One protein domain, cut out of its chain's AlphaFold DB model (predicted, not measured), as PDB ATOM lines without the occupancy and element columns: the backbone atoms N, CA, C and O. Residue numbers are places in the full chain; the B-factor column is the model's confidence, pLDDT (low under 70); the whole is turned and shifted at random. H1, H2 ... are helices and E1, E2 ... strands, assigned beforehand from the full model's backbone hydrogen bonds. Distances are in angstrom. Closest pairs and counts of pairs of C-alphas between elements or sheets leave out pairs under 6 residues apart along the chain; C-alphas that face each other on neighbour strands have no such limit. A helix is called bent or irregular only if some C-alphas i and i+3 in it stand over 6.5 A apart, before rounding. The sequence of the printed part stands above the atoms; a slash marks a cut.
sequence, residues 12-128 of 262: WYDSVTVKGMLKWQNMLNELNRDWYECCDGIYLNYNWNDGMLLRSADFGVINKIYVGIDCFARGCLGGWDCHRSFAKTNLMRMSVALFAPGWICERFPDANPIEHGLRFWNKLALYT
ATOM      1  N   TRP A  12     -22.834  -1.917 -20.957       97.81
ATOM      2  CA  TRP A  12     -23.488  -0.767 -21.574       97.81
ATOM      3  C   TRP A  12     -23.773   0.328 -20.552       97.81
ATOM      4  O   TRP A  12     -24.341   0.046 -19.501       97.81
ATOM      5  N   TYR A  13     -23.428   1.577 -20.858       98.50
ATOM      6  CA  TYR A  13     -23.800   2.715 -20.020       98.50
ATOM      7  C   TYR A  13     -25.217   3.187 -20.358       98.50
ATOM      8  O   TYR A  13     -25.492   3.531 -21.509       98.50
ATOM      9  N   ASP A  14     -26.098   3.237 -19.360       98.31
ATOM     10  CA  ASP A  14     -27.477   3.728 -19.441       98.31
ATOM     11  C   ASP A  14     -27.502   5.179 -19.925       98.31
ATOM     12  O   ASP A  14     -27.419   6.109 -19.137       98.31
ATOM     13  N   SER A  15     -27.558   5.371 -21.240       97.56
ATOM     14  CA  SER A  15     -27.450   6.677 -21.886       97.56
ATOM     15  C   SER A  15     -28.323   6.742 -23.126       97.56
ATOM     16  O   SER A  15     -29.329   7.443 -23.132       97.56
ATOM     17  N   VAL A  16     -27.971   6.008 -24.180       97.88
ATOM     18  CA  VAL A  16     -28.766   5.944 -25.407       97.88
ATOM     19  C   VAL A  16     -29.827   4.854 -25.266       97.88
ATOM     20  O   VAL A  16     -29.526   3.707 -24.944       97.88
ATOM     21  N   THR A  17     -31.084   5.224 -25.498       97.81
ATOM     22  CA  THR A  17     -32.236   4.307 -25.490       97.81
ATOM     23  C   THR A  17     -32.251   3.408 -26.726       97.81
ATOM     24  O   THR A  17     -31.568   3.683 -27.712       97.81
ATOM     25  N   VAL A  18     -33.088   2.371 -26.729       96.31
ATOM     26  CA  VAL A  18     -33.273   1.464 -27.883       96.31
ATOM     27  C   VAL A  18     -33.750   2.174 -29.158       96.31
ATOM     28  O   VAL A  18     -33.556   1.682 -30.262       96.31
ATOM     29  N   LYS A  19     -34.323   3.378 -29.027       97.06
ATOM     30  CA  LYS A  19     -34.719   4.241 -30.154       97.06
ATOM     31  C   LYS A  19     -33.605   5.187 -30.626       97.06
ATOM     32  O   LYS A  19     -33.869   6.078 -31.425       97.06
ATOM     33  N   GLY A  20     -32.388   5.062 -30.095       96.62
ATOM     34  CA  GLY A  20     -31.254   5.920 -30.450       96.62
ATOM     35  C   GLY A  20     -31.253   7.302 -29.783       96.62
ATOM     36  O   GLY A  20     -30.414   8.134 -30.111       96.62
ATOM     37  N   MET A  21     -32.160   7.573 -28.837       98.00
ATOM     38  CA  MET A  21     -32.211   8.870 -28.145       98.00
ATOM     39  C   MET A  21     -31.290   8.893 -26.925       98.00
ATOM     40  O   MET A  21     -31.371   7.982 -26.100       98.00
ATOM     41  N   LEU A  22     -30.506   9.962 -26.753       98.19
ATOM     42  CA  LEU A  22     -29.730  10.218 -25.535       98.19
ATOM     43  C   LEU A  22     -30.665  10.611 -24.378       98.19
ATOM     44  O   LEU A  22     -31.145  11.743 -24.311       98.19
ATOM     45  N   LYS A  23     -30.939   9.668 -23.474       98.12
ATOM     46  CA  LYS A  23     -31.747   9.858 -22.267       98.12
ATOM     47  C   LYS A  23     -31.397   8.796 -21.220       98.12
ATOM     48  O   LYS A  23     -31.783   7.638 -21.365       98.12
ATOM     49  N   TRP A  24     -30.745   9.212 -20.138       98.38
ATOM     50  CA  TRP A  24     -30.465   8.358 -18.978       98.38
ATOM     51  C   TRP A  24     -31.763   7.968 -18.265       98.38
ATOM     52  O   TRP A  24     -32.593   8.832 -17.965       98.38
ATOM     53  N   GLN A  25     -31.944   6.679 -17.988       98.44
ATOM     54  CA  GLN A  25     -33.125   6.170 -17.287       98.44
ATOM     55  C   GLN A  25     -32.917   6.112 -15.769       98.44
ATOM     56  O   GLN A  25     -33.883   6.186 -15.012       98.44
ATOM     57  N   ASN A  26     -31.659   6.017 -15.322       98.44
ATOM     58  CA  ASN A  26     -31.224   5.776 -13.941       98.44
ATOM     59  C   ASN A  26     -31.712   4.435 -13.365       98.44
ATOM     60  O   ASN A  26     -31.614   4.192 -12.165       98.44
ATOM     61  N   MET A  27     -32.272   3.580 -14.216       98.31
ATOM     62  CA  MET A  27     -32.860   2.287 -13.886       98.31
ATOM     63  C   MET A  27     -32.846   1.394 -15.122       98.31
ATOM     64  O   MET A  27     -32.791   1.895 -16.244       98.31
ATOM     65  N   LEU A  28     -32.918   0.083 -14.925       98.44
ATOM     66  CA  LEU A  28     -33.210  -0.847 -16.009       98.44
ATOM     67  C   LEU A  28     -34.722  -0.823 -16.273       98.44
ATOM     68  O   LEU A  28     -35.509  -1.006 -15.345       98.44
ATOM     69  N   ASN A  29     -35.119  -0.556 -17.515       98.19
ATOM     70  CA  ASN A  29     -36.513  -0.529 -17.960       98.19
ATOM     71  C   ASN A  29     -36.612  -0.850 -19.461       98.19
ATOM     72  O   ASN A  29     -35.609  -1.099 -20.127       98.19
ATOM     73  N   GLU A  30     -37.812  -0.794 -20.029       97.62
ATOM     74  CA  GLU A  30     -38.079  -1.099 -21.439       97.62
ATOM     75  C   GLU A  30     -37.277  -0.236 -22.427       97.62
ATOM     76  O   GLU A  30     -37.050  -0.643 -23.560       97.62
ATOM     77  N   LEU A  31     -36.833   0.959 -22.024       98.31
ATOM     78  CA  LEU A  31     -36.131   1.894 -22.905       98.31
ATOM     79  C   LEU A  31     -34.637   1.587 -23.047       98.31
ATOM     80  O   LEU A  31     -34.013   2.107 -23.976       98.31
ATOM     81  N   ASN A  32     -34.057   0.777 -22.157       98.19
ATOM     82  CA  ASN A  32     -32.659   0.339 -22.218       98.19
ATOM     83  C   ASN A  32     -32.479  -1.187 -22.074       98.19
ATOM     84  O   ASN A  32     -31.344  -1.669 -22.075       98.19
ATOM     85  N   ARG A  33     -33.582  -1.947 -22.013       96.38
ATOM     86  CA  ARG A  33     -33.593  -3.404 -21.843       96.38
ATOM     87  C   ARG A  33     -32.835  -4.149 -22.935       96.38
ATOM     88  O   ARG A  33     -32.036  -5.017 -22.598       96.38
ATOM     89  N   ASP A  34     -33.012  -3.790 -24.205       96.19
ATOM     90  CA  ASP A  34     -32.346  -4.514 -25.299       96.19
ATOM     91  C   ASP A  34     -30.818  -4.438 -25.166       96.19
ATOM     92  O   ASP A  34     -30.120  -5.418 -25.419       96.19
ATOM     93  N   TRP A  35     -30.290  -3.309 -24.671       96.25
ATOM     94  CA  TRP A  35     -28.864  -3.166 -24.383       96.25
ATOM     95  C   TRP A  35     -28.405  -4.065 -23.236       96.25
ATOM     96  O   TRP A  35     -27.326  -4.649 -23.301       96.25
ATOM     97  N   TYR A  36     -29.211  -4.196 -22.183       96.31
ATOM     98  CA  TYR A  36     -28.933  -5.106 -21.073       96.31
ATOM     99  C   TYR A  36     -28.948  -6.579 -21.508       96.31
ATOM    100  O   TYR A  36     -28.123  -7.373 -21.042       96.31
ATOM    101  N   GLU A  37     -29.874  -6.949 -22.392       95.25
ATOM    102  CA  GLU A  37     -30.001  -8.311 -22.913       95.25
ATOM    103  C   GLU A  37     -28.866  -8.657 -23.883       95.25
ATOM    104  O   GLU A  37     -28.350  -9.774 -23.843       95.25
ATOM    105  N   CYS A  38     -28.412  -7.698 -24.698       94.06
ATOM    106  CA  CYS A  38     -27.327  -7.922 -25.652       94.06
ATOM    107  C   CYS A  38     -25.913  -7.760 -25.059       94.06
ATOM    108  O   CYS A  38     -24.936  -8.072 -25.742       94.06
ATOM    109  N   CYS A  39     -25.787  -7.264 -23.822       94.38
ATOM    110  CA  CYS A  39     -24.514  -7.038 -23.129       94.38
ATOM    111  C   CYS A  39     -24.347  -7.938 -21.889       94.38
ATOM    112  O   CYS A  39     -25.293  -8.516 -21.344       94.38
ATOM    113  N   ASP A  40     -23.118  -8.016 -21.376       94.75
ATOM    114  CA  ASP A  40     -22.792  -8.736 -20.138       94.75
ATOM    115  C   ASP A  40     -23.294  -8.010 -18.880       94.75
ATOM    116  O   ASP A  40     -23.379  -8.606 -17.807       94.75
ATOM    117  N   GLY A  41     -23.678  -6.739 -19.003       96.88
ATOM    118  CA  GLY A  41     -24.327  -5.975 -17.948       96.88
ATOM    119  C   GLY A  41     -24.668  -4.552 -18.368       96.88
ATOM    120  O   GLY A  41     -24.233  -4.073 -19.418       96.88
ATOM    121  N   ILE A  42     -25.436  -3.875 -17.518       98.31
ATOM    122  CA  ILE A  42     -25.785  -2.462 -17.668       98.31
ATOM    123  C   ILE A  42     -25.207  -1.657 -16.509       98.31
ATOM    124  O   ILE A  42     -25.328  -2.042 -15.350       98.31
ATOM    125  N   TYR A  43     -24.586  -0.534 -16.830       98.44
ATOM    126  CA  TYR A  43     -24.143   0.488 -15.903       98.44
ATOM    127  C   TYR A  43     -25.200   1.594 -15.892       98.44
ATOM    128  O   TYR A  43     -25.267   2.408 -16.808       98.44
ATOM    129  N   LEU A  44     -26.008   1.625 -14.831       98.62
ATOM    130  CA  LEU A  44     -27.033   2.640 -14.596       98.62
ATOM    131  C   LEU A  44     -26.426   4.012 -14.286       98.62
ATOM    132  O   LEU A  44     -25.456   4.118 -13.533       98.62
ATOM    133  N   ASN A  45     -27.047   5.075 -14.793       98.50
ATOM    134  CA  ASN A  45     -26.666   6.439 -14.437       98.50
ATOM    135  C   ASN A  45     -26.872   6.722 -12.936       98.50
ATOM    136  O   ASN A  45     -27.686   6.086 -12.271       98.50
ATOM    137  N   TYR A  46     -26.149   7.704 -12.400       97.38
ATOM    138  CA  TYR A  46     -26.021   7.965 -10.960       97.38
ATOM    139  C   TYR A  46     -27.148   8.814 -10.324       97.38
ATOM    140  O   TYR A  46     -27.023   9.185  -9.160       97.38
ATOM    141  N   ASN A  47     -28.256   9.098 -11.030       97.88
ATOM    142  CA  ASN A  47     -29.416   9.845 -10.490       97.88
ATOM    143  C   ASN A  47     -30.589   8.918 -10.100       97.88
ATOM    144  O   ASN A  47     -31.756   9.225 -10.348       97.88
ATOM    145  N   TRP A  48     -30.286   7.744  -9.553       97.62
ATOM    146  CA  TRP A  48     -31.273   6.741  -9.148       97.62
ATOM    147  C   TRP A  48     -31.918   7.071  -7.792       97.62
ATOM    148  O   TRP A  48     -31.406   7.854  -6.995       97.62
ATOM    149  N   ASN A  49     -33.044   6.418  -7.503       96.50
ATOM    150  CA  ASN A  49     -33.641   6.354  -6.167       96.50
ATOM    151  C   ASN A  49     -34.018   4.908  -5.816       96.50
ATOM    152  O   ASN A  49     -33.970   4.021  -6.668       96.50
ATOM    153  N   ASP A  50     -34.411   4.666  -4.567       95.69
ATOM    154  CA  ASP A  50     -34.647   3.306  -4.072       95.69
ATOM    155  C   ASP A  50     -35.753   2.584  -4.881       95.69
ATOM    156  O   ASP A  50     -35.597   1.418  -5.239       95.69
ATOM    157  N   GLY A  51     -36.821   3.286  -5.285       97.19
ATOM    158  CA  GLY A  51     -37.891   2.720  -6.121       97.19
ATOM    159  C   GLY A  51     -37.475   2.433  -7.571       97.19
ATOM    160  O   GLY A  51     -37.990   1.513  -8.201       97.19
ATOM    161  N   MET A  52     -36.532   3.198  -8.123       97.81
ATOM    162  CA  MET A  52     -35.914   2.928  -9.427       97.81
ATOM    163  C   MET A  52     -35.051   1.663  -9.394       97.81
ATOM    164  O   MET A  52     -35.126   0.843 -10.310       97.81
ATOM    165  N   LEU A  53     -34.272   1.473  -8.326       96.94
ATOM    166  CA  LEU A  53     -33.461   0.268  -8.149       96.94
ATOM    167  C   LEU A  53     -34.338  -0.970  -7.944       96.94
ATOM    168  O   LEU A  53     -34.107  -1.977  -8.601       96.94
ATOM    169  N   LEU A  54     -35.383  -0.884  -7.115       95.75
ATOM    170  CA  LEU A  54     -36.324  -1.995  -6.928       95.75
ATOM    171  C   LEU A  54     -36.979  -2.407  -8.249       95.75
ATOM    172  O   LEU A  54     -36.919  -3.575  -8.608       95.75
ATOM    173  N   ARG A  55     -37.497  -1.443  -9.021       96.75
ATOM    174  CA  ARG A  55     -38.070  -1.731 -10.345       96.75
ATOM    175  C   ARG A  55     -37.058  -2.335 -11.307       96.75
ATOM    176  O   ARG A  55     -37.417  -3.208 -12.075       96.75
ATOM    177  N   SER A  56     -35.789  -1.927 -11.247       97.38
ATOM    178  CA  SER A  56     -34.748  -2.512 -12.106       97.38
ATOM    179  C   SER A  56     -34.608  -4.027 -11.906       97.38
ATOM    180  O   SER A  56     -34.278  -4.733 -12.858       97.38
ATOM    181  N   ALA A  57     -34.873  -4.534 -10.696       94.00
ATOM    182  CA  ALA A  57     -34.824  -5.965 -10.402       94.00
ATOM    183  C   ALA A  57     -35.934  -6.764 -11.107       94.00
ATOM    184  O   ALA A  57     -35.741  -7.950 -11.366       94.00
ATOM    185  N   ASP A  58     -37.043  -6.122 -11.491       94.38
ATOM    186  CA  ASP A  58     -38.131  -6.761 -12.242       94.38
ATOM    187  C   ASP A  58     -37.743  -7.040 -13.707       94.38
ATOM    188  O   ASP A  58     -38.365  -7.860 -14.381       94.38
ATOM    189  N   PHE A  59     -36.694  -6.377 -14.209       93.75
ATOM    190  CA  PHE A  59     -36.274  -6.447 -15.612       93.75
ATOM    191  C   PHE A  59     -35.039  -7.319 -15.861       93.75
ATOM    192  O   PHE A  59     -34.701  -7.561 -17.020       93.75
ATOM    193  N   GLY A  60     -34.343  -7.800 -14.825       91.75
ATOM    194  CA  GLY A  60     -33.137  -8.590 -15.049       91.75
ATOM    195  C   GLY A  60     -32.449  -9.138 -13.805       91.75
ATOM    196  O   GLY A  60     -32.736  -8.784 -12.666       91.75
ATOM    197  N   VAL A  61     -31.466 -10.003 -14.047       94.19
ATOM    198  CA  VAL A  61     -30.576 -10.534 -13.014       94.19
ATOM    199  C   VAL A  61     -29.762  -9.392 -12.398       94.19
ATOM    200  O   VAL A  61     -28.946  -8.751 -13.066       94.19
ATOM    201  N   ILE A  62     -29.962  -9.178 -11.098       94.12
ATOM    202  CA  ILE A  62     -29.429  -8.051 -10.318       94.12
ATOM    203  C   ILE A  62     -27.897  -7.938 -10.311       94.12
ATOM    204  O   ILE A  62     -27.361  -6.838 -10.217       94.12
ATOM    205  N   ASN A  63     -27.164  -9.045 -10.476       92.75
ATOM    206  CA  ASN A  63     -25.697  -9.030 -10.514       92.75
ATOM    207  C   ASN A  63     -25.121  -8.490 -11.841       92.75
ATOM    208  O   ASN A  63     -23.953  -8.098 -11.876       92.75
ATOM    209  N   LYS A  64     -25.934  -8.422 -12.905       96.06
ATOM    210  CA  LYS A  64     -25.612  -7.772 -14.186       96.06
ATOM    211  C   LYS A  64     -25.980  -6.279 -14.194       96.06
ATOM    212  O   LYS A  64     -25.741  -5.604 -15.194       96.06
ATOM    213  N   ILE A  65     -26.588  -5.769 -13.121       98.19
ATOM    214  CA  ILE A  65     -26.995  -4.367 -12.980       98.19
ATOM    215  C   ILE A  65     -25.975  -3.665 -12.085       98.19
ATOM    216  O   ILE A  65     -25.866  -3.958 -10.897       98.19
ATOM    217  N   TYR A  66     -25.210  -2.753 -12.676       98.44
ATOM    218  CA  TYR A  66     -24.194  -1.954 -12.010       98.44
ATOM    219  C   TYR A  66     -24.761  -0.568 -11.710       98.44
ATOM    220  O   TYR A  66     -24.927   0.257 -12.607       98.44
ATOM    221  N   VAL A  67     -25.066  -0.302 -10.445       98.50
ATOM    222  CA  VAL A  67     -25.561   0.996  -9.984       98.50
ATOM    223  C   VAL A  67     -24.419   2.007 -10.008       98.50
ATOM    224  O   VAL A  67     -23.380   1.803  -9.372       98.50
ATOM    225  N   GLY A  68     -24.606   3.094 -10.753       98.44
ATOM    226  CA  GLY A  68     -23.631   4.168 -10.856       98.44
ATOM    227  C   GLY A  68     -23.490   4.962  -9.568       98.44
ATOM    228  O   GLY A  68     -24.478   5.448  -9.020       98.44
ATOM    229  N   ILE A  69     -22.254   5.138  -9.108       98.56
ATOM    230  CA  ILE A  69     -21.922   5.981  -7.957       98.56
ATOM    231  C   ILE A  69     -20.887   7.009  -8.393       98.56
ATOM    232  O   ILE A  69     -19.740   6.668  -8.671       98.56
ATOM    233  N   ASP A  70     -21.292   8.273  -8.436       98.25
ATOM    234  CA  ASP A  70     -20.436   9.387  -8.823       98.25
ATOM    235  C   ASP A  70     -19.645   9.947  -7.644       98.25
ATOM    236  O   ASP A  70     -20.215  10.540  -6.726       98.25
ATOM    237  N   CYS A  71     -18.313   9.833  -7.697       98.50
ATOM    238  CA  CYS A  71     -17.442  10.422  -6.681       98.50
ATOM    239  C   CYS A  71     -17.575  11.950  -6.602       98.50
ATOM    240  O   CYS A  71     -17.339  12.513  -5.539       98.50
ATOM    241  N   PHE A  72     -18.012  12.629  -7.667       98.06
ATOM    242  CA  PHE A  72     -18.274  14.071  -7.652       98.06
ATOM    243  C   PHE A  72     -19.645  14.455  -7.076       98.06
ATOM    244  O   PHE A  72     -19.923  15.646  -6.961       98.06
ATOM    245  N   ALA A  73     -20.466  13.478  -6.678       97.31
ATOM    246  CA  ALA A  73     -21.754  13.681  -6.015       97.31
ATOM    247  C   ALA A  73     -22.783  14.497  -6.828       97.31
ATOM    248  O   ALA A  73     -23.547  15.274  -6.261       97.31
ATOM    249  N   ARG A  74     -22.848  14.325  -8.159       95.38
ATOM    250  CA  ARG A  74     -23.798  15.061  -9.028       95.38
ATOM    251  C   ARG A  74     -25.203  14.441  -9.119       95.38
ATOM    252  O   ARG A  74     -26.001  14.882  -9.939       95.38
ATOM    253  N   GLY A  75     -25.513  13.438  -8.297       93.12
ATOM    254  CA  GLY A  75     -26.797  12.721  -8.353       93.12
ATOM    255  C   GLY A  75     -27.027  11.676  -7.264       93.12
ATOM    256  O   GLY A  75     -28.166  11.341  -6.957       93.12
ATOM    257  N   CYS A  76     -25.953  11.216  -6.625       95.88
ATOM    258  CA  CYS A  76     -25.977  10.313  -5.480       95.88
ATOM    259  C   CYS A  76     -25.048  10.830  -4.372       95.88
ATOM    260  O   CYS A  76     -24.299  11.790  -4.571       95.88
ATOM    261  N   LEU A  77     -25.036  10.164  -3.213       97.44
ATOM    262  CA  LEU A  77     -24.013  10.428  -2.198       97.44
ATOM    263  C   LEU A  77     -22.645  10.000  -2.749       97.44
ATOM    264  O   LEU A  77     -22.440   8.823  -3.060       97.44
ATOM    265  N   GLY A  78     -21.747  10.972  -2.901       97.06
ATOM    266  CA  GLY A  78     -20.416  10.813  -3.482       97.06
ATOM    267  C   GLY A  78     -19.295  11.249  -2.537       97.06
ATOM    268  O   GLY A  78     -19.491  11.416  -1.332       97.06
ATOM    269  N   GLY A  79     -18.098  11.440  -3.084       97.19
ATOM    270  CA  GLY A  79     -16.904  11.846  -2.352       97.19
ATOM    271  C   GLY A  79     -16.584  10.929  -1.171       97.19
ATOM    272  O   GLY A  79     -16.617   9.704  -1.278       97.19
ATOM    273  N   TRP A  80     -16.324  11.511   0.002       97.19
ATOM    274  CA  TRP A  80     -16.054  10.748   1.231       97.19
ATOM    275  C   TRP A  80     -17.240   9.904   1.729       97.19
ATOM    276  O   TRP A  80     -17.060   9.053   2.612       97.19
ATOM    277  N   ASP A  81     -18.431  10.124   1.171       97.81
ATOM    278  CA  ASP A  81     -19.672   9.440   1.521       97.81
ATOM    279  C   ASP A  81     -20.125   8.415   0.472       97.81
ATOM    280  O   ASP A  81     -21.185   7.812   0.646       97.81
ATOM    281  N   CYS A  82     -19.291   8.098  -0.534       97.75
ATOM    282  CA  CYS A  82     -19.547   7.007  -1.489       97.75
ATOM    283  C   CYS A  82     -19.956   5.697  -0.792       97.75
ATOM    284  O   CYS A  82     -20.859   5.006  -1.257       97.75
ATOM    285  N   HIS A  83     -19.360   5.382   0.364       97.12
ATOM    286  CA  HIS A  83     -19.682   4.184   1.153       97.12
ATOM    287  C   HIS A  83     -21.173   4.051   1.515       97.12
ATOM    288  O   HIS A  83     -21.664   2.936   1.659       97.12
ATOM    289  N   ARG A  84     -21.915   5.161   1.627       97.69
ATOM    290  CA  ARG A  84     -23.365   5.142   1.883       97.69
ATOM    291  C   ARG A  84     -24.151   4.710   0.646       97.69
ATOM    292  O   ARG A  84     -25.092   3.932   0.763       97.69
ATOM    293  N   SER A  85     -23.737   5.156  -0.539       97.81
ATOM    294  CA  SER A  85     -24.296   4.685  -1.813       97.81
ATOM    295  C   SER A  85     -23.949   3.211  -2.072       97.81
ATOM    296  O   SER A  85     -24.799   2.458  -2.548       97.81
ATOM    297  N   PHE A  86     -22.748   2.763  -1.679       97.56
ATOM    298  CA  PHE A  86     -22.391   1.336  -1.689       97.56
ATOM    299  C   PHE A  86     -23.281   0.536  -0.741       97.56
ATOM    300  O   PHE A  86     -23.805  -0.492  -1.148       97.56
ATOM    301  N   ALA A  87     -23.508   1.022   0.485       97.19
ATOM    302  CA  ALA A  87     -24.385   0.365   1.453       97.19
ATOM    303  C   ALA A  87     -25.795   0.144   0.886       97.19
ATOM    304  O   ALA A  87     -26.331  -0.960   0.973       97.19
ATOM    305  N   LYS A  88     -26.364   1.172   0.239       96.38
ATOM    306  CA  LYS A  88     -27.660   1.081  -0.450       96.38
ATOM    307  C   LYS A  88     -27.647   0.059  -1.584       96.38
ATOM    308  O   LYS A  88     -28.524  -0.794  -1.650       96.38
ATOM    309  N   THR A  89     -26.639   0.114  -2.450       95.88
ATOM    310  CA  THR A  89     -26.524  -0.816  -3.585       95.88
ATOM    311  C   THR A  89     -26.364  -2.264  -3.113       95.88
ATOM    312  O   THR A  89     -27.006  -3.173  -3.640       95.88
ATOM    313  N   ASN A  90     -25.568  -2.472  -2.061       94.75
ATOM    314  CA  ASN A  90     -25.362  -3.767  -1.427       94.75
ATOM    315  C   ASN A  90     -26.647  -4.304  -0.778       94.75
ATOM    316  O   ASN A  90     -26.936  -5.491  -0.909       94.75
ATOM    317  N   LEU A  91     -27.455  -3.444  -0.141       94.88
ATOM    318  CA  LEU A  91     -28.771  -3.816   0.394       94.88
ATOM    319  C   LEU A  91     -29.714  -4.318  -0.712       94.88
ATOM    320  O   LEU A  91     -30.432  -5.292  -0.507       94.88
ATOM    321  N   MET A  92     -29.653  -3.711  -1.901       93.75
ATOM    322  CA  MET A  92     -30.396  -4.156  -3.090       93.75
ATOM    323  C   MET A  92     -29.784  -5.393  -3.772       93.75
ATOM    324  O   MET A  92     -30.331  -5.882  -4.758       93.75
ATOM    325  N   ARG A  93     -28.647  -5.905  -3.273       93.56
ATOM    326  CA  ARG A  93     -27.880  -7.025  -3.849       93.56
ATOM    327  C   ARG A  93     -27.477  -6.809  -5.319       93.56
ATOM    328  O   ARG A  93     -27.328  -7.773  -6.071       93.56
ATOM    329  N   MET A  94     -27.295  -5.550  -5.717       96.25
ATOM    330  CA  MET A  94     -26.854  -5.158  -7.058       96.25
ATOM    331  C   MET A  94     -25.342  -4.922  -7.106       96.25
ATOM    332  O   MET A  94     -24.689  -4.749  -6.075       96.25
ATOM    333  N   SER A  95     -24.776  -4.908  -8.313       96.94
ATOM    334  CA  SER A  95     -23.372  -4.545  -8.532       96.94
ATOM    335  C   SER A  95     -23.187  -3.022  -8.479       96.94
ATOM    336  O   SER A  95     -24.131  -2.263  -8.682       96.94
ATOM    337  N   VAL A  96     -21.961  -2.552  -8.241       97.38
ATOM    338  CA  VAL A  96     -21.611  -1.118  -8.232       97.38
ATOM    339  C   VAL A  96     -20.696  -0.788  -9.409       97.38
ATOM    340  O   VAL A  96     -19.740  -1.518  -9.671       97.38
ATOM    341  N   ALA A  97     -20.930   0.353 -10.054       97.56
ATOM    342  CA  ALA A  97     -19.944   1.017 -10.900       97.56
ATOM    343  C   ALA A  97     -19.530   2.358 -10.272       97.56
ATOM    344  O   ALA A  97     -20.314   3.303 -10.202       97.56
ATOM    345  N   LEU A  98     -18.283   2.439  -9.798       97.94
ATOM    346  CA  LEU A  98     -17.724   3.656  -9.208       97.94
ATOM    347  C   LEU A  98     -17.203   4.584 -10.312       97.94
ATOM    348  O   LEU A  98     -16.209   4.283 -10.972       97.94
ATOM    349  N   PHE A  99     -17.854   5.725 -10.501       97.94
ATOM    350  CA  PHE A  99     -17.453   6.737 -11.467       97.94
ATOM    351  C   PHE A  99     -16.418   7.702 -10.880       97.94
ATOM    352  O   PHE A  99     -16.586   8.214  -9.772       97.94
ATOM    353  N   ALA A 100     -15.384   7.990 -11.674       97.12
ATOM    354  CA  ALA A 100     -14.370   9.015 -11.433       97.12
ATOM    355  C   ALA A 100     -13.737   9.025 -10.019       97.12
ATOM    356  O   ALA A 100     -13.697  10.076  -9.376       97.12
ATOM    357  N   PRO A 101     -13.144   7.912  -9.539       96.31
ATOM    358  CA  PRO A 101     -12.364   7.921  -8.294       96.31
ATOM    359  C   PRO A 101     -11.140   8.861  -8.338       96.31
ATOM    360  O   PRO A 101     -10.601   9.204  -7.287       96.31
ATOM    361  N   GLY A 102     -10.744   9.342  -9.527       95.12
ATOM    362  CA  GLY A 102      -9.790  10.450  -9.705       95.12
ATOM    363  C   GLY A 102     -10.179  11.741  -8.970       95.12
ATOM    364  O   GLY A 102      -9.301  12.545  -8.661       95.12
ATOM    365  N   TRP A 103     -11.451  11.870  -8.565       97.50
ATOM    366  CA  TRP A 103     -11.963  12.873  -7.626       97.50
ATOM    367  C   TRP A 103     -11.037  13.128  -6.430       97.50
ATOM    368  O   TRP A 103     -10.892  14.271  -6.007       97.50
ATOM    369  N   ILE A 104     -10.385  12.082  -5.908       96.00
ATOM    370  CA  ILE A 104      -9.450  12.186  -4.782       96.00
ATOM    371  C   ILE A 104      -8.304  13.158  -5.097       96.00
ATOM    372  O   ILE A 104      -7.987  14.014  -4.276       96.00
ATOM    373  N   CYS A 105      -7.700  13.041  -6.278       94.25
ATOM    374  CA  CYS A 105      -6.597  13.902  -6.696       94.25
ATOM    375  C   CYS A 105      -7.102  15.271  -7.168       94.25
ATOM    376  O   CYS A 105      -6.480  16.286  -6.882       94.25
ATOM    377  N   GLU A 106      -8.241  15.311  -7.862       96.38
ATOM    378  CA  GLU A 106      -8.787  16.554  -8.423       96.38
ATOM    379  C   GLU A 106      -9.343  17.506  -7.355       96.38
ATOM    380  O   GLU A 106      -9.226  18.721  -7.486       96.38
ATOM    381  N   ARG A 107      -9.956  16.982  -6.284       97.31
ATOM    382  CA  ARG A 107     -10.491  17.814  -5.191       97.31
ATOM    383  C   ARG A 107      -9.476  18.155  -4.116       97.31
ATOM    384  O   ARG A 107      -9.695  19.123  -3.392       97.31
ATOM    385  N   PHE A 108      -8.406  17.377  -3.997       96.31
ATOM    386  CA  PHE A 108      -7.372  17.578  -2.986       96.31
ATOM    387  C   PHE A 108      -5.984  17.606  -3.644       96.31
ATOM    388  O   PHE A 108      -5.170  16.726  -3.362       96.31
ATOM    389  N   PRO A 109      -5.707  18.593  -4.519       93.50
ATOM    390  CA  PRO A 109      -4.468  18.636  -5.301       93.50
ATOM    391  C   PRO A 109      -3.207  18.744  -4.432       93.50
ATOM    392  O   PRO A 109      -2.160  18.227  -4.809       93.50
ATOM    393  N   ASP A 110      -3.322  19.354  -3.250       92.25
ATOM    394  CA  ASP A 110      -2.206  19.541  -2.313       92.25
ATOM    395  C   ASP A 110      -2.072  18.402  -1.287       92.25
ATOM    396  O   ASP A 110      -1.134  18.377  -0.486       92.25
ATOM    397  N   ALA A 111      -3.015  17.455  -1.270       92.56
ATOM    398  CA  ALA A 111      -2.988  16.339  -0.335       92.56
ATOM    399  C   ALA A 111      -2.108  15.193  -0.843       92.56
ATOM    400  O   ALA A 111      -1.855  15.038  -2.035       92.56
ATOM    401  N   ASN A 112      -1.683  14.322   0.074       91.19
ATOM    402  CA  ASN A 112      -1.012  13.088  -0.307       91.19
ATOM    403  C   ASN A 112      -2.034  12.103  -0.926       91.19
ATOM    404  O   ASN A 112      -2.899  11.596  -0.202       91.19
ATOM    405  N   PRO A 113      -1.935  11.766  -2.230       91.69
ATOM    406  CA  PRO A 113      -2.878  10.879  -2.906       91.69
ATOM    407  C   PRO A 113      -2.851   9.447  -2.362       91.69
ATOM    408  O   PRO A 113      -3.874   8.768  -2.417       91.69
ATOM    409  N   ILE A 114      -1.728   8.982  -1.797       91.25
ATOM    410  CA  ILE A 114      -1.662   7.663  -1.147       91.25
ATOM    411  C   ILE A 114      -2.518   7.684   0.117       91.25
ATOM    412  O   ILE A 114      -3.389   6.838   0.284       91.25
ATOM    413  N   GLU A 115      -2.311   8.671   0.989       91.38
ATOM    414  CA  GLU A 115      -3.039   8.791   2.255       91.38
ATOM    415  C   GLU A 115      -4.547   8.955   2.025       91.38
ATOM    416  O   GLU A 115      -5.359   8.221   2.594       91.38
ATOM    417  N   HIS A 116      -4.931   9.878   1.141       93.62
ATOM    418  CA  HIS A 116      -6.332  10.093   0.799       93.62
ATOM    419  C   HIS A 116      -6.945   8.888   0.074       93.62
ATOM    420  O   HIS A 116      -8.102   8.555   0.334       93.62
ATOM    421  N   GLY A 117      -6.173   8.200  -0.772       92.44
ATOM    422  CA  GLY A 117      -6.560   6.934  -1.386       92.44
ATOM    423  C   GLY A 117      -6.884   5.875  -0.335       92.44
ATOM    424  O   GLY A 117      -7.998   5.353  -0.318       92.44
ATOM    425  N   LEU A 118      -5.958   5.611   0.592       91.31
ATOM    426  CA  LEU A 118      -6.165   4.664   1.692       91.31
ATOM    427  C   LEU A 118      -7.404   5.040   2.515       91.31
ATOM    428  O   LEU A 118      -8.253   4.189   2.767       91.31
ATOM    429  N   ARG A 119      -7.573   6.320   2.866       92.31
ATOM    430  CA  ARG A 119      -8.749   6.810   3.603       92.31
ATOM    431  C   ARG A 119     -10.060   6.572   2.848       92.31
ATOM    432  O   ARG A 119     -11.044   6.163   3.465       92.31
ATOM    433  N   PHE A 120     -10.088   6.841   1.544       94.38
ATOM    434  CA  PHE A 120     -11.277   6.679   0.704       94.38
ATOM    435  C   PHE A 120     -11.659   5.203   0.586       94.38
ATOM    436  O   PHE A 120     -12.773   4.813   0.933       94.38
ATOM    437  N   TRP A 121     -10.710   4.372   0.162       92.06
ATOM    438  CA  TRP A 121     -10.934   2.953  -0.084       92.06
ATOM    439  C   TRP A 121     -11.164   2.157   1.205       92.06
ATOM    440  O   TRP A 121     -11.943   1.208   1.193       92.06
ATOM    441  N   ASN A 122     -10.596   2.574   2.344       91.25
ATOM    442  CA  ASN A 122     -10.875   1.945   3.639       91.25
ATOM    443  C   ASN A 122     -12.363   2.032   4.021       91.25
ATOM    444  O   ASN A 122     -12.915   1.078   4.562       91.25
ATOM    445  N   LYS A 123     -13.055   3.128   3.678       92.81
ATOM    446  CA  LYS A 123     -14.510   3.233   3.888       92.81
ATOM    447  C   LYS A 123     -15.324   2.301   2.983       92.81
ATOM    448  O   LYS A 123     -16.479   2.020   3.292       92.81
ATOM    449  N   LEU A 124     -14.751   1.856   1.865       92.94
ATOM    450  CA  LEU A 124     -15.399   0.960   0.904       92.94
ATOM    451  C   LEU A 124     -15.067  -0.516   1.145       92.94
ATOM    452  O   LEU A 124     -15.759  -1.372   0.604       92.94
ATOM    453  N   ALA A 125     -14.071  -0.817   1.985       89.56
ATOM    454  CA  ALA A 125     -13.513  -2.155   2.164       89.56
ATOM    455  C   ALA A 125     -14.559  -3.237   2.488       89.56
ATOM    456  O   ALA A 125     -14.459  -4.349   1.976       89.56
ATOM    457  N   LEU A 126     -15.591  -2.906   3.274       89.62
ATOM    458  CA  LEU A 126     -16.689  -3.830   3.603       89.62
ATOM    459  C   LEU A 126     -17.504  -4.277   2.380       89.62
ATOM    460  O   LEU A 126     -18.123  -5.337   2.410       89.62
ATOM    461  N   TYR A 127     -17.508  -3.482   1.311       91.88
ATOM    462  CA  TYR A 127     -18.274  -3.724   0.087       91.88
ATOM    463  C   TYR A 127     -17.397  -4.169  -1.088       91.88
ATOM    464  O   TYR A 127     -17.910  -4.542  -2.140       91.88
ATOM    465  N   THR A 128     -16.072  -4.117  -0.932       89.38
ATOM    466  CA  THR A 128     -15.096  -4.450  -1.974       89.38
ATOM    467  C   THR A 128     -14.131  -5.526  -1.469       89.38
ATOM    468  O   THR A 128     -12.960  -5.228  -1.217       89.38
TER     469      THR A 128
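Overview. This is residues 12 to 128 of the 262 residues of the protein "Mannosyl-glycoprotein endo-beta-N-acetylglucosaminidase" of Teladorsagia circumcincta (UniProt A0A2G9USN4). A small sheet of three parallel strands stands in the middle of an elongated domain, with the long helix H3 packed over one face along E2 and E3, and the helix H5 side by side with H3, beyond the sheet. At one end of the length lies H1 with part of the unnamed stretch of residues 12 to 32, at the other end lies H4, and H2 only grazes the sheet. The printed part has 117 residues with five named helices and three named strands, in the order H1 E1 H2 E2 H3 E3 H4 H5; the sheet's order is E1 E2 E3, and the class is mixed, helices and strands. The whole is compact by its radius of gyration of the C-alphas, 15.0 A, and its C-alphas span 45 by 28 by 23 A.

Arrangement. Residues 12 to 13 form a short parallel pairing with residues 42 to 43 of the edge strand E1, residues 41 to 44. H1, residues 33 to 38, only grazes the sheet with its residues 33 to 36; the closest C-alphas of H1 and E1 are those of Tyr 36 and Ile 42, 5.3 A apart. H2, residues 50 to 57, only grazes the sheet with its residues 53 to 57. The inner strand E2, residues 65 to 70, is parallel to E1 at 35 degrees, with N 44 and O 66 at 2.8 A, within hydrogen-bond range. H3, residues 79 to 91, is on the sheet at a height of 9.1 A, over E2 and over the other edge strand E3, residues 95 to 99. On the local plane H3 stands at 11 degrees to E2, along the strands; their closest C-alphas, those of Ile 69 and Ser 85, are 6.7 A apart. E2 and E3 are parallel at 30 degrees, with N 67 and O 95 at 2.8 A. E1, H2, E2 and E2, H3, E3 are strand-helix-strand units, two parallel neighbour strands joined through a helix, each with a right-handed crossover. H4, residues 103 to 107, touches H5, residues 113 to 127, closest at the C-alphas of Cys 105 and Pro 113, 6.1 A. H5 is not on the sheet but touches H3 at a shallow tilt of 16 degrees, the same way; the C-alphas of His 83 and Leu 124 are closest, 5.4 A. Every O i to N i+4 pair is within hydrogen-bond range in H1, H2 and H4, against 6 of 9 in H3 and 7 of 11 in H5.

Along the chain. H1 begins at C-alpha 33, (-33.593, -3.404, -21.843). E2 is 15.8 A long and begins at C-alpha 65, (-26.995, -4.367, -12.980). H3 is 19.8 A long and irregular, with C-alphas 80 and 83 7.5 A apart. H5 is 21.4 A long and irregular, with C-alphas 123 and 126 7.4 A apart; it ends at C-alpha 127, (-18.274, -3.724, 0.087).

Size, cuts and confidence. The two C-alphas farthest apart are those of Lys 19 and Asn 112, 45.9 A. The printed part has no cut, and no link is long. Its mean pLDDT is 95.9, and no printed residue is under 70.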